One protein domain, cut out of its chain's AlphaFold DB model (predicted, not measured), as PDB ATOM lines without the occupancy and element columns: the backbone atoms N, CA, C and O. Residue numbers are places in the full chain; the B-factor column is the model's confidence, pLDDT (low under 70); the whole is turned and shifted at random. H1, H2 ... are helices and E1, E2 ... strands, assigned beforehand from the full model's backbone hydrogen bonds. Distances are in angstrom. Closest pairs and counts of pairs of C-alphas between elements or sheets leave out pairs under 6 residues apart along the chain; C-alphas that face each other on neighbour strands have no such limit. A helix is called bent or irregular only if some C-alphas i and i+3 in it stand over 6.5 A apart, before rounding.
ATOM      1  N   ILE A  20     115.989  93.334  73.876       92.12
ATOM      2  CA  ILE A  20     115.802  94.355  72.838       92.12
ATOM      3  C   ILE A  20     114.302  94.623  72.695       92.12
ATOM      4  O   ILE A  20     113.545  93.737  72.306       92.12
ATOM      5  N   LEU A  21     113.879  95.856  72.967       92.75
ATOM      6  CA  LEU A  21     112.480  96.277  72.866       92.75
ATOM      7  C   LEU A  21     112.124  96.798  71.478       92.75
ATOM      8  O   LEU A  21     111.013  96.576  70.996       92.75
ATOM      9  N   LYS A  22     113.055  97.506  70.832       95.69
ATOM     10  CA  LYS A  22     112.868  98.034  69.478       95.69
ATOM     11  C   LYS A  22     114.203  98.275  68.795       95.69
ATOM     12  O   LYS A  22     115.178  98.647  69.440       95.69
ATOM     13  N   GLU A  23     114.206  98.146  67.475       96.56
ATOM     14  CA  GLU A  23     115.305  98.580  66.617       96.56
ATOM     15  C   GLU A  23     114.781  99.537  65.547       96.56
ATOM     16  O   GLU A  23     113.676  99.370  65.018       96.56
ATOM     17  N   VAL A  24     115.567 100.563  65.245       96.62
ATOM     18  CA  VAL A  24     115.289 101.543  64.193       96.62
ATOM     19  C   VAL A  24     116.531 101.722  63.329       96.62
ATOM     20  O   VAL A  24     117.655 101.686  63.823       96.62
ATOM     21  N   ASN A  25     116.326 101.913  62.027       95.62
ATOM     22  CA  ASN A  25     117.417 102.036  61.065       95.62
ATOM     23  C   ASN A  25     117.648 103.498  60.674       95.62
ATOM     24  O   ASN A  25     116.692 104.251  60.476       95.62
ATOM     25  N   TRP A  26     118.913 103.875  60.488       95.25
ATOM     26  CA  TRP A  26     119.324 105.176  59.961       95.25
ATOM     27  C   TRP A  26     120.571 105.026  59.084       95.25
ATOM     28  O   TRP A  26     121.632 104.676  59.586       95.25
ATOM     29  N   ASN A  27     120.461 105.307  57.781       92.31
ATOM     30  CA  ASN A  27     121.574 105.222  56.819       92.31
ATOM     31  C   ASN A  27     122.377 103.908  56.917       92.31
ATOM     32  O   ASN A  27     123.587 103.944  57.090       92.31
ATOM     33  N   GLU A  28     121.692 102.761  56.840       92.75
ATOM     34  CA  GLU A  28     122.277 101.405  56.977       92.75
ATOM     35  C   GLU A  28     122.807 101.052  58.381       92.75
ATOM     36  O   GLU A  28     123.141  99.896  58.631       92.75
ATOM     37  N   ASN A  29     122.791 102.000  59.318       95.06
ATOM     38  CA  ASN A  29     123.107 101.781  60.727       95.06
ATOM     39  C   ASN A  29     121.862 101.357  61.510       95.06
ATOM     40  O   ASN A  29     120.732 101.696  61.141       95.06
ATOM     41  N   CYS A  30     122.079 100.670  62.628       96.06
ATOM     42  CA  CYS A  30     121.026 100.217  63.528       96.06
ATOM     43  C   CYS A  30     121.132 100.931  64.878       96.06
ATOM     44  O   CYS A  30     122.220 101.084  65.434       96.06
ATOM     45  N   ILE A  31     119.992 101.351  65.417       96.88
ATOM     46  CA  ILE A  31     119.868 101.860  66.779       96.88
ATOM     47  C   ILE A  31     118.916 100.930  67.527       96.88
ATOM     48  O   ILE A  31     117.747 100.812  67.151       96.88
ATOM     49  N   SER A  32     119.401 100.284  68.586       96.56
ATOM     50  CA  SER A  32     118.603  99.394  69.429       96.56
ATOM     51  C   SER A  32     118.258 100.056  70.753       96.56
ATOM     52  O   SER A  32     119.115 100.631  71.420       96.56
ATOM     53  N   TRP A  33     116.994  99.947  71.145       95.25
ATOM     54  CA  TRP A  33     116.523 100.229  72.491       95.25
ATOM     55  C   TRP A  33     116.417  98.913  73.255       95.25
ATOM     56  O   TRP A  33     115.658  98.019  72.885       95.25
ATOM     57  N   GLU A  34     117.210  98.802  74.309       93.56
ATOM     58  CA  GLU A  34     117.354  97.621  75.147       93.56
ATOM     59  C   GLU A  34     116.929  97.943  76.581       93.56
ATOM     60  O   GLU A  34     117.145  99.050  77.084       93.56
ATOM     61  N   VAL A  35     116.345  96.964  77.263       88.44
ATOM     62  CA  VAL A  35     116.056  97.022  78.693       88.44
ATOM     63  C   VAL A  35     116.811  95.913  79.405       88.44
ATOM     64  O   VAL A  35     116.784  94.755  79.004       88.44
ATOM     65  N   LEU A  36     117.499  96.270  80.478       83.81
ATOM     66  CA  LEU A  36     118.097  95.320  81.398       83.81
ATOM     67  C   LEU A  36     117.329  95.397  82.716       83.81
ATOM     68  O   LEU A  36     117.275  96.448  83.361       83.81
ATOM     69  N   ASP A  37     116.692  94.289  83.092       71.19
ATOM     70  CA  ASP A  37     116.016  94.176  84.381       71.19
ATOM     71  C   ASP A  37     117.074  94.117  85.490       71.19
ATOM     72  O   ASP A  37     117.853  93.168  85.564       71.19
ATOM     73  N   GLY A  38     117.129  95.139  86.347       58.50
ATOM     74  CA  GLY A  38     118.086  95.233  87.453       58.50
ATOM     75  C   GLY A  38     117.892  94.194  88.567       58.50
ATOM     76  O   GLY A  38     118.619  94.233  89.561       58.50
ATOM     77  N   GLY A  39     116.935  93.271  88.440       53.62
ATOM     78  CA  GLY A  39     116.675  92.221  89.419       53.62
ATOM     79  C   GLY A  39     115.747  92.682  90.548       53.62
ATOM     80  O   GLY A  39     114.836  93.480  90.344       53.62
ATOM     81  N   ALA A  40     115.959  92.164  91.768       41.28
ATOM     82  CA  ALA A  40     115.026  92.243  92.907       41.28
ATOM     83  C   ALA A  40     114.632  93.665  93.376       41.28
ATOM     84  O   ALA A  40     113.775  93.804  94.247       41.28
ATOM     85  N   THR A  41     115.235  94.711  92.810       44.03
ATOM     86  CA  THR A  41     115.004  96.119  93.143       44.03
ATOM     87  C   THR A  41     114.332  96.907  92.015       44.03
ATOM     88  O   THR A  41     114.598  98.090  91.895       44.03
ATOM     89  N   THR A  42     113.475  96.296  91.182       48.59
ATOM     90  CA  THR A  42     112.476  96.972  90.303       48.59
ATOM     91  C   THR A  42     112.970  98.191  89.503       48.59
ATOM     92  O   THR A  42     112.184  99.080  89.175       48.59
ATOM     93  N   SER A  43     114.265  98.273  89.212       58.09
ATOM     94  CA  SER A  43     114.862  99.393  88.502       58.09
ATOM     95  C   SER A  43     115.209  98.914  87.104       58.09
ATOM     96  O   SER A  43     116.201  98.207  86.917       58.09
ATOM     97  N   PHE A  44     114.377  99.262  86.125       71.00
ATOM     98  CA  PHE A  44     114.699  99.031  84.722       71.00
ATOM     99  C   PHE A  44     115.875  99.913  84.329       71.00
ATOM    100  O   PHE A  44     115.884 101.117  84.615       71.00
ATOM    101  N   LYS A  45     116.859  99.313  83.671       85.19
ATOM    102  CA  LYS A  45     117.963 100.027  83.052       85.19
ATOM    103  C   LYS A  45     117.714 100.072  81.552       85.19
ATOM    104  O   LYS A  45     117.800  99.052  80.877       85.19
ATOM    105  N   TRP A  46     117.379 101.248  81.045       89.00
ATOM    106  CA  TRP A  46     117.157 101.473  79.625       89.00
ATOM    107  C   TRP A  46     118.478 101.834  78.964       89.00
ATOM    108  O   TRP A  46     119.195 102.708  79.450       89.00
ATOM    109  N   LEU A  47     118.785 101.180  77.856       92.75
ATOM    110  CA  LEU A  47     119.987 101.391  77.067       92.75
ATOM    111  C   LEU A  47     119.565 101.696  75.637       92.75
ATOM    112  O   LEU A  47     118.703 101.019  75.086       92.75
ATOM    113  N   ILE A  48     120.189 102.685  75.020       94.56
ATOM    114  CA  ILE A  48     120.102 102.886  73.580       94.56
ATOM    115  C   ILE A  48     121.505 102.760  73.028       94.56
ATOM    116  O   ILE A  48     122.433 103.446  73.475       94.56
ATOM    117  N   LYS A  49     121.648 101.856  72.067       96.62
ATOM    118  CA  LYS A  49     122.922 101.528  71.450       96.62
ATOM    119  C   LYS A  49     122.870 101.769  69.956       96.62
ATOM    120  O   LYS A  49     121.827 101.599  69.334       96.62
ATOM    121  N   TYR A  50     124.007 102.141  69.403       96.88
ATOM    122  CA  TYR A  50     124.234 102.345  67.984       96.88
ATOM    123  C   TYR A  50     125.148 101.245  67.442       96.88
ATOM    124  O   TYR A  50     126.079 100.823  68.121       96.88
ATOM    125  N   SER A  51     124.887 100.790  66.224       96.25
ATOM    126  CA  SER A  51     125.712  99.838  65.484       96.25
ATOM    127  C   SER A  51     125.881 100.350  64.064       96.25
ATOM    128  O   SER A  51     124.887 100.601  63.379       96.25
ATOM    129  N   GLU A  52     127.127 100.484  63.617       94.38
ATOM    130  CA  GLU A  52     127.422 100.844  62.232       94.38
ATOM    131  C   GLU A  52     127.033  99.701  61.280       94.38
ATOM    132  O   GLU A  52     127.070  98.519  61.644       94.38
ATOM    133  N   GLY A  53     126.607 100.050  60.065       91.19
ATOM    134  CA  GLY A  53     126.194  99.084  59.050       91.19
ATOM    135  C   GLY A  53     127.274  98.036  58.763       91.19
ATOM    136  O   GLY A  53     128.394  98.359  58.377       91.19
ATOM    137  N   GLY A  54     126.930  96.758  58.935       81.88
ATOM    138  CA  GLY A  54     127.859  95.641  58.727       81.88
ATOM    139  C   GLY A  54     128.778  95.338  59.916       81.88
ATOM    140  O   GLY A  54     129.520  94.354  59.857       81.88
ATOM    141  N   GLU A  55     128.698  96.108  61.003       87.06
ATOM    142  CA  GLU A  55     129.368  95.792  62.261       87.06
ATOM    143  C   GLU A  55     128.438  95.050  63.231       87.06
ATOM    144  O   GLU A  55     127.238  95.295  63.296       87.06
ATOM    145  N   ASN A  56     129.014  94.142  64.025       81.75
ATOM    146  CA  ASN A  56     128.309  93.485  65.136       81.75
ATOM    147  C   ASN A  56     128.484  94.234  66.467       81.75
ATOM    148  O   ASN A  56     127.916  93.837  67.488       81.75
ATOM    149  N   ARG A  57     129.342  95.260  66.494       89.62
ATOM    150  CA  ARG A  57     129.638  96.024  67.699       89.62
ATOM    151  C   ARG A  57     128.510  97.020  67.948       89.62
ATOM    152  O   ARG A  57     128.157  97.794  67.072       89.62
ATOM    153  N   LYS A  58     127.989  97.011  69.177       91.31
ATOM    154  CA  LYS A  58     126.999  97.977  69.648       91.31
ATOM    155  C   LYS A  58     127.647  98.939  70.640       91.31
ATOM    156  O   LYS A  58     128.063  98.509  71.718       91.31
ATOM    157  N   ASP A  59     127.704 100.217  70.299       95.19
ATOM    158  CA  ASP A  59     128.201 101.286  71.160       95.19
ATOM    159  C   ASP A  59     127.053 101.951  71.925       95.19
ATOM    160  O   ASP A  59     125.985 102.213  71.377       95.19
ATOM    161  N   LEU A  60     127.251 102.200  73.218       93.75
ATOM    162  CA  LEU A  60     126.257 102.875  74.052       93.75
ATOM    163  C   LEU A  60     126.214 104.362  73.695       93.75
ATOM    164  O   LEU A  60     127.260 104.991  73.637       93.75
ATOM    165  N   ILE A  61     125.019 104.921  73.507       94.19
ATOM    166  CA  ILE A  61     124.843 106.365  73.255       94.19
ATOM    167  C   ILE A  61     123.939 107.037  74.290       94.19
ATOM    168  O   ILE A  61     124.040 108.241  74.533       94.19
ATOM    169  N   PHE A  62     123.062 106.262  74.929       91.50
ATOM    170  CA  PHE A  62     122.181 106.747  75.980       91.50
ATOM    171  C   PHE A  62     121.858 105.635  76.983       91.50
ATOM    172  O   PHE A  62     121.644 104.482  76.610       91.50
ATOM    173  N   GLU A  63     121.772 106.000  78.254       89.00
ATOM    174  CA  GLU A  63     121.469 105.129  79.380       89.00
ATOM    175  C   GLU A  63     120.569 105.858  80.388       89.00
ATOM    176  O   GLU A  63     120.783 107.027  80.708       89.00
ATOM    177  N   SER A  64     119.553 105.169  80.907       84.44
ATOM    178  CA  SER A  64     118.639 105.702  81.922       84.44
ATOM    179  C   SER A  64     118.284 104.644  82.960       84.44
ATOM    180  O   SER A  64     117.916 103.517  82.622       84.44
ATOM    181  N   TYR A  65     118.346 105.018  84.235       78.94
ATOM    182  CA  TYR A  65     117.948 104.181  85.361       78.94
ATOM    183  C   TYR A  65     116.515 104.515  85.768       78.94
ATOM    184  O   TYR A  65     116.281 105.376  86.612       78.94
ATOM    185  N   SER A  66     115.551 103.825  85.156       67.75
ATOM    186  CA  SER A  66     114.106 103.892  85.441       67.75
ATOM    187  C   SER A  66     113.406 105.233  85.192       67.75
ATOM    188  O   SER A  66     112.192 105.236  84.987       67.75
ATOM    189  N   SER A  67     114.131 106.352  85.149       72.00
ATOM    190  CA  SER A  67     113.602 107.686  84.874       72.00
ATOM    191  C   SER A  67     114.567 108.507  83.999       72.00
ATOM    192  O   SER A  67     115.737 108.632  84.359       72.00
ATOM    193  N   PRO A  68     114.099 109.109  82.886       72.19
ATOM    194  CA  PRO A  68     112.719 109.067  82.411       72.19
ATOM    195  C   PRO A  68     112.321 107.663  81.935       72.19
ATOM    196  O   PRO A  68     113.151 106.907  81.429       72.19
ATOM    197  N   TYR A  69     111.041 107.324  82.117       79.56
ATOM    198  CA  TYR A  69     110.452 106.145  81.489       79.56
ATOM    199  C   TYR A  69     110.412 106.375  79.978       79.56
ATOM    200  O   TYR A  69     109.857 107.380  79.526       79.56
ATOM    201  N   ILE A  70     110.989 105.450  79.217       86.81
ATOM    202  CA  ILE A  70     110.985 105.483  77.755       86.81
ATOM    203  C   ILE A  70     109.831 104.613  77.276       86.81
ATOM    204  O   ILE A  70     109.693 103.471  77.710       86.81
ATOM    205  N   LYS A 100     124.082 112.988  63.212       94.50
ATOM    206  CA  LYS A 100     125.330 113.479  62.592       94.50
ATOM    207  C   LYS A 100     126.479 113.626  63.584       94.50
ATOM    208  O   LYS A 100     127.636 113.628  63.179       94.50
ATOM    209  N   ASP A 101     126.158 113.755  64.865       95.06
ATOM    210  CA  ASP A 101     127.116 113.889  65.956       95.06
ATOM    211  C   ASP A 101     127.312 112.562  66.716       95.06
ATOM    212  O   ASP A 101     127.849 112.578  67.822       95.06
ATOM    213  N   ILE A 102     126.909 111.415  66.142       93.00
ATOM    214  CA  ILE A 102     126.847 110.110  66.831       93.00
ATOM    215  C   ILE A 102     128.134 109.744  67.581       93.00
ATOM    216  O   ILE A 102     128.069 109.343  68.739       93.00
ATOM    217  N   ASN A 103     129.298 109.990  66.975       92.19
ATOM    218  CA  ASN A 103     130.603 109.689  67.572       92.19
ATOM    219  C   ASN A 103     130.812 110.385  68.924       92.19
ATOM    220  O   ASN A 103     131.391 109.798  69.828       92.19
ATOM    221  N   LYS A 104     130.274 111.599  69.107       92.12
ATOM    222  CA  LYS A 104     130.371 112.317  70.388       92.12
ATOM    223  C   LYS A 104     129.589 111.613  71.494       92.12
ATOM    224  O   LYS A 104     130.028 111.607  72.635       92.12
ATOM    225  N   TYR A 105     128.441 111.030  71.157       90.75
ATOM    226  CA  TYR A 105     127.618 110.277  72.105       90.75
ATOM    227  C   TYR A 105     128.175 108.876  72.369       90.75
ATOM    228  O   TYR A 105     127.918 108.323  73.430       90.75
ATOM    229  N   ILE A 106     128.935 108.306  71.429       90.38
ATOM    230  CA  ILE A 106     129.683 107.060  71.647       90.38
ATOM    231  C   ILE A 106     130.836 107.301  72.629       90.38
ATOM    232  O   ILE A 106     131.021 106.525  73.566       90.38
ATOM    233  N   ASP A 107     131.588 108.387  72.432       89.19
ATOM    234  CA  ASP A 107     132.698 108.766  73.313       89.19
ATOM    235  C   ASP A 107     132.197 109.158  74.716       89.19
ATOM    236  O   ASP A 107     132.785 108.768  75.729       89.19
ATOM    237  N   GLU A 108     131.089 109.905  74.781       88.69
ATOM    238  CA  GLU A 108     130.456 110.362  76.020       88.69
ATOM    239  C   GLU A 108     128.934 110.102  76.010       88.69
ATOM    240  O   GLU A 108     128.143 110.997  75.681       88.69
ATOM    241  N   PRO A 109     128.490 108.892  76.409       87.25
ATOM    242  CA  PRO A 109     127.074 108.541  76.437       87.25
ATOM    243  C   PRO A 109     126.270 109.407  77.405       87.25
ATOM    244  O   PRO A 109     126.736 109.790  78.482       87.25
ATOM    245  N   ILE A 110     125.016 109.685  77.050       84.81
ATOM    246  CA  ILE A 110     124.091 110.398  77.936       84.81
ATOM    247  C   ILE A 110     123.640 109.438  79.036       84.81
ATOM    248  O   ILE A 110     123.003 108.436  78.733       84.81
ATOM    249  N   VAL A 111     123.905 109.760  80.304       83.12
ATOM    250  CA  VAL A 111     123.505 108.924  81.450       83.12
ATOM    251  C   VAL A 111     122.515 109.672  82.345       83.12
ATOM    252  O   VAL A 111     122.814 110.762  82.841       83.12
ATOM    253  N   TYR A 112     121.343 109.077  82.577       73.56
ATOM    254  CA  TYR A 112     120.333 109.536  83.533       73.56
ATOM    255  C   TYR A 112     120.308 108.644  84.782       73.56
ATOM    256  O   TYR A 112     119.830 107.512  84.736       73.56
ATOM    257  N   GLU A 113     120.771 109.177  85.915       62.66
ATOM    258  CA  GLU A 113     120.687 108.540  87.238       62.66
ATOM    259  C   GLU A 113     119.689 109.308  88.120       62.66
ATOM    260  O   GLU A 113     119.848 110.510  88.339       62.66
ATOM    261  N   GLN A 114     118.661 108.621  88.634       49.31
ATOM    262  CA  GLN A 114     117.578 109.243  89.410       49.31
ATOM    263  C   GLN A 114     118.051 109.816  90.766       49.31
ATOM    264  O   GLN A 114     117.468 110.792  91.234       49.31
ATOM    265  N   ASP A 115     119.148 109.293  91.335       40.09
ATOM    266  CA  ASP A 115     119.645 109.693  92.664       40.09
ATOM    267  C   ASP A 115     120.919 110.552  92.658       40.09
ATOM    268  O   ASP A 115     121.297 111.106  93.689       40.09
ATOM    269  N   ILE A 116     121.601 110.726  91.523       42.62
ATOM    270  CA  ILE A 116     122.807 111.560  91.457       42.62
ATOM    271  C   ILE A 116     122.882 112.238  90.089       42.62
ATOM    272  O   ILE A 116     123.540 111.773  89.164       42.62
ATOM    273  N   LEU A 117     122.296 113.430  89.973       38.97
ATOM    274  CA  LEU A 117     122.677 114.387  88.931       38.97
ATOM    275  C   LEU A 117     124.112 114.866  89.190       38.97
ATOM    276  O   LEU A 117     124.359 115.976  89.669       38.97
ATOM    277  N   LYS A 118     125.100 114.023  88.884       40.72
ATOM    278  CA  LYS A 118     126.494 114.449  88.785       40.72
ATOM    279  C   LYS A 118     126.603 115.294  87.524       40.72
ATOM    280  O   LYS A 118     126.860 114.791  86.437       40.72
ATOM    281  N   ARG A 119     126.403 116.605  87.694       45.62
ATOM    282  CA  ARG A 119     126.810 117.645  86.740       45.62
ATOM    283  C   ARG A 119     128.221 117.336  86.241       45.62
ATOM    284  O   ARG A 119     129.193 117.596  86.950       45.62
ATOM    285  N   LYS A 120     128.332 116.791  85.037       42.69
ATOM    286  CA  LYS A 120     129.606 116.714  84.318       42.69
ATOM    287  C   LYS A 120     129.537 117.212  82.882       42.69
ATOM    288  O   LYS A 120     130.591 117.426  82.306       42.69
ATOM    289  N   ASN A 121     128.348 117.461  82.333       44.44
ATOM    290  CA  ASN A 121     128.212 117.899  80.948       44.44
ATOM    291  C   ASN A 121     127.657 119.332  80.873       44.44
ATOM    292  O   ASN A 121     126.561 119.612  81.364       44.44
ATOM    293  N   GLU A 122     128.431 120.241  80.280       46.53
ATOM    294  CA  GLU A 122     128.077 121.656  80.098       46.53
ATOM    295  C   GLU A 122     126.987 121.891  79.037       46.53
ATOM    296  O   GLU A 122     126.337 122.938  79.039       46.53
ATOM    297  N   TYR A 123     126.730 120.905  78.176       47.56
ATOM    298  CA  TYR A 123     125.704 120.952  77.131       47.56
ATOM    299  C   TYR A 123     124.338 120.440  77.603       47.56
ATOM    300  O   TYR A 123     123.336 120.580  76.898       47.56
ATOM    301  N   TYR A 124     124.267 119.875  78.810       55.25
ATOM    302  CA  TYR A 124     123.027 119.374  79.384       55.25
ATOM    303  C   TYR A 124     122.127 120.521  79.863       55.25
ATOM    304  O   TYR A 124     122.414 121.202  80.851       55.25
ATOM    305  N   LYS A 125     120.985 120.705  79.192       57.66
ATOM    306  CA  LYS A 125     119.866 121.480  79.738       57.66
ATOM    307  C   LYS A 125     118.933 120.530  80.480       57.66
ATOM    308  O   LYS A 125     118.179 119.803  79.843       57.66
ATOM    309  N   GLU A 126     118.991 120.559  81.815       53.50
ATOM    310  CA  GLU A 126     118.104 119.783  82.695       53.50
ATOM    311  C   GLU A 126     116.633 120.018  82.308       53.50
ATOM    312  O   GLU A 126     116.152 121.154  82.413       53.50
ATOM    313  N   PRO A 127     115.900 118.979  81.860       58.94
ATOM    314  CA  PRO A 127     114.477 119.101  81.602       58.94
ATOM    315  C   PRO A 127     113.733 119.489  82.882       58.94
ATOM    316  O   PRO A 127     114.047 119.031  83.984       58.94
ATOM    317  N   SER A 128     112.704 120.326  82.749       62.47
ATOM    318  CA  SER A 128     112.016 120.920  83.906       62.47
ATOM    319  C   SER A 128     111.403 119.903  84.881       62.47
ATOM    320  O   SER A 128     111.241 120.216  86.058       62.47
ATOM    321  N   PHE A 129     111.068 118.692  84.426       57.84
ATOM    322  CA  PHE A 129     110.524 117.635  85.281       57.84
ATOM    323  C   PHE A 129     111.604 116.975  86.144       57.84
ATOM    324  O   PHE A 129     111.365 116.751  87.323       57.84
ATOM    325  N   VAL A 130     112.808 116.769  85.599       60.66
ATOM    326  CA  VAL A 130     113.960 116.243  86.344       60.66
ATOM    327  C   VAL A 130     114.330 117.216  87.460       60.66
ATOM    328  O   VAL A 130     114.535 116.819  88.605       60.66
ATOM    329  N   LYS A 131     114.311 118.518  87.150       65.50
ATOM    330  CA  LYS A 131     114.483 119.577  88.145       65.50
ATOM    331  C   LYS A 131     113.443 119.488  89.268       65.50
ATOM    332  O   LYS A 131     113.813 119.559  90.434       65.50
ATOM    333  N   LYS A 132     112.160 119.319  88.923       64.12
ATOM    334  CA  LYS A 132     111.059 119.213  89.898       64.12
ATOM    335  C   LYS A 132     111.157 117.960  90.761       64.12
ATOM    336  O   LYS A 132     110.923 118.053  91.959       64.12
ATOM    337  N   ASP A 133     111.508 116.820  90.176       60.50
ATOM    338  CA  ASP A 133     111.661 115.561  90.909       60.50
ATOM    339  C   ASP A 133     112.855 115.633  91.868       60.50
ATOM    340  O   ASP A 133     112.729 115.252  93.032       60.50
ATOM    341  N   ARG A 134     113.973 116.232  91.435       67.94
ATOM    342  CA  ARG A 134     115.120 116.523  92.305       67.94
ATOM    343  C   ARG A 134     114.746 117.481  93.437       67.94
ATOM    344  O   ARG A 134     115.088 117.231  94.588       67.94
ATOM    345  N   GLU A 135     114.044 118.571  93.134       70.94
ATOM    346  CA  GLU A 135     113.568 119.527  94.144       70.94
ATOM    347  C   GLU A 135     112.591 118.874  95.133       70.94
ATOM    348  O   GLU A 135     112.683 119.127  96.333       70.94
ATOM    349  N   TYR A 136     111.709 117.990  94.662       68.19
ATOM    350  CA  TYR A 136     110.806 117.212  95.506       68.19
ATOM    351  C   TYR A 136     111.569 116.243  96.415       68.19
ATOM    352  O   TYR A 136     111.298 116.201  97.614       68.19
ATOM    353  N   ALA A 137     112.533 115.499  95.875       60.06
ATOM    354  CA  ALA A 137     113.340 114.559  96.644       60.06
ATOM    355  C   ALA A 137     114.149 115.272  97.740       60.06
ATOM    356  O   ALA A 137     114.107 114.855  98.898       60.06
ATOM    357  N   VAL A 138     114.767 116.415  97.419       68.19
ATOM    358  CA  VAL A 138     115.455 117.273  98.401       68.19
ATOM    359  C   VAL A 138     114.482 117.802  99.460       68.19
ATOM    360  O   VAL A 138     114.777 117.747 100.652       68.19
ATOM    361  N   ALA A 139     113.304 118.291  99.058       71.12
ATOM    362  CA  ALA A 139     112.319 118.853  99.985       71.12
ATOM    363  C   ALA A 139     111.724 117.818 100.955       71.12
ATOM    364  O   ALA A 139     111.258 118.189 102.031       71.12
ATOM    365  N   ASN A 140     111.737 116.537 100.584       65.19
ATOM    366  CA  ASN A 140     111.185 115.444 101.384       65.19
ATOM    367  C   ASN A 140     112.268 114.570 102.043       65.19
ATOM    368  O   ASN A 140     111.931 113.539 102.619       65.19
ATOM    369  N   GLY A 141     113.547 114.970 101.980       54.06
ATOM    370  CA  GLY A 141     114.655 114.226 102.593       54.06
ATOM    371  C   GLY A 141     114.847 112.825 102.011       54.06
ATOM    372  O   GLY A 141     115.229 111.903 102.725       54.06
TER     373      GLY A 141
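This is residues 20 to 70 and 100 to 141 of the 143 residues of an uncharacterized protein of Rufibacter tibetensis (UniProt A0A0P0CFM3). A twisted sheet of five strands has the short helix H1 across it near E4, while the longer helix H2 lies off the sheet at the far end of a long loop, residues 113 to 127. Strands E1 to E4 form a meander, each the antiparallel neighbour of the one before, and short E5 is added parallel to E4, giving a mixed sheet in the order E1, E2, E3, E4, E5. The printed part has 93 residues, with two named helices and five named strands that follow along the chain as E1 E2 E3 E4 H1 E5 H2; the class is mixed, helices and strands, with 20 residues in the helices and 34 in the strands. It is flat, spanning 50 by 34 by 17 A, and only just loose, close to compact, with a radius of gyration of the C-alphas of 15.2 A.

E1, residues 20 to 26, begins at C-alpha 20 (115.802, 94.355, 72.838). E2 is residues 29 to 37, 25.8 A long, E3 residues 44 to 51, 22.2 A, E4 residues 59 to 65 and E5 residues 110 to 112. H1 is residues 100 to 107; H2, residues 128 to 139, is 16.2 A long and ends at C-alpha 139 (112.319, 118.853, 99.985).

E1 and E2 form a hairpin, with N 24 and O 31 at 2.9 A; so do E2 and E3, with N 34 and O 47 at 2.8 A, and E3 and E4, with N 46 and O 64 at 2.8 A. Between parallel E4 and E5, N 112 and O 63 are 2.8 A apart. H1 is on the sheet at a height of 8.9 A, across the strands at 89 degrees to E4 on the local plane; its closest C-alphas to E4 are those of Tyr 105 and Ile 61, 4.9 A. H1 is irregular, C-alphas 100 and 103 being 8.2 A apart, with 2 of 4 O i to N i+4 pairs within hydrogen-bond range; in H2 every such pair is. H2 is not on the sheet and is apart from H1.

The C-alphas farthest apart, of Gly 54 and Asn 140, are 49.9 A apart. Residues 71 to 99 are not printed, a gap of 22.4 A from C-alpha 70 to C-alpha 100. The link from E5 to H2 is long. The mean pLDDT of the printed part is 76.3; residues under 70 include 38 to 43 and 113 to 134.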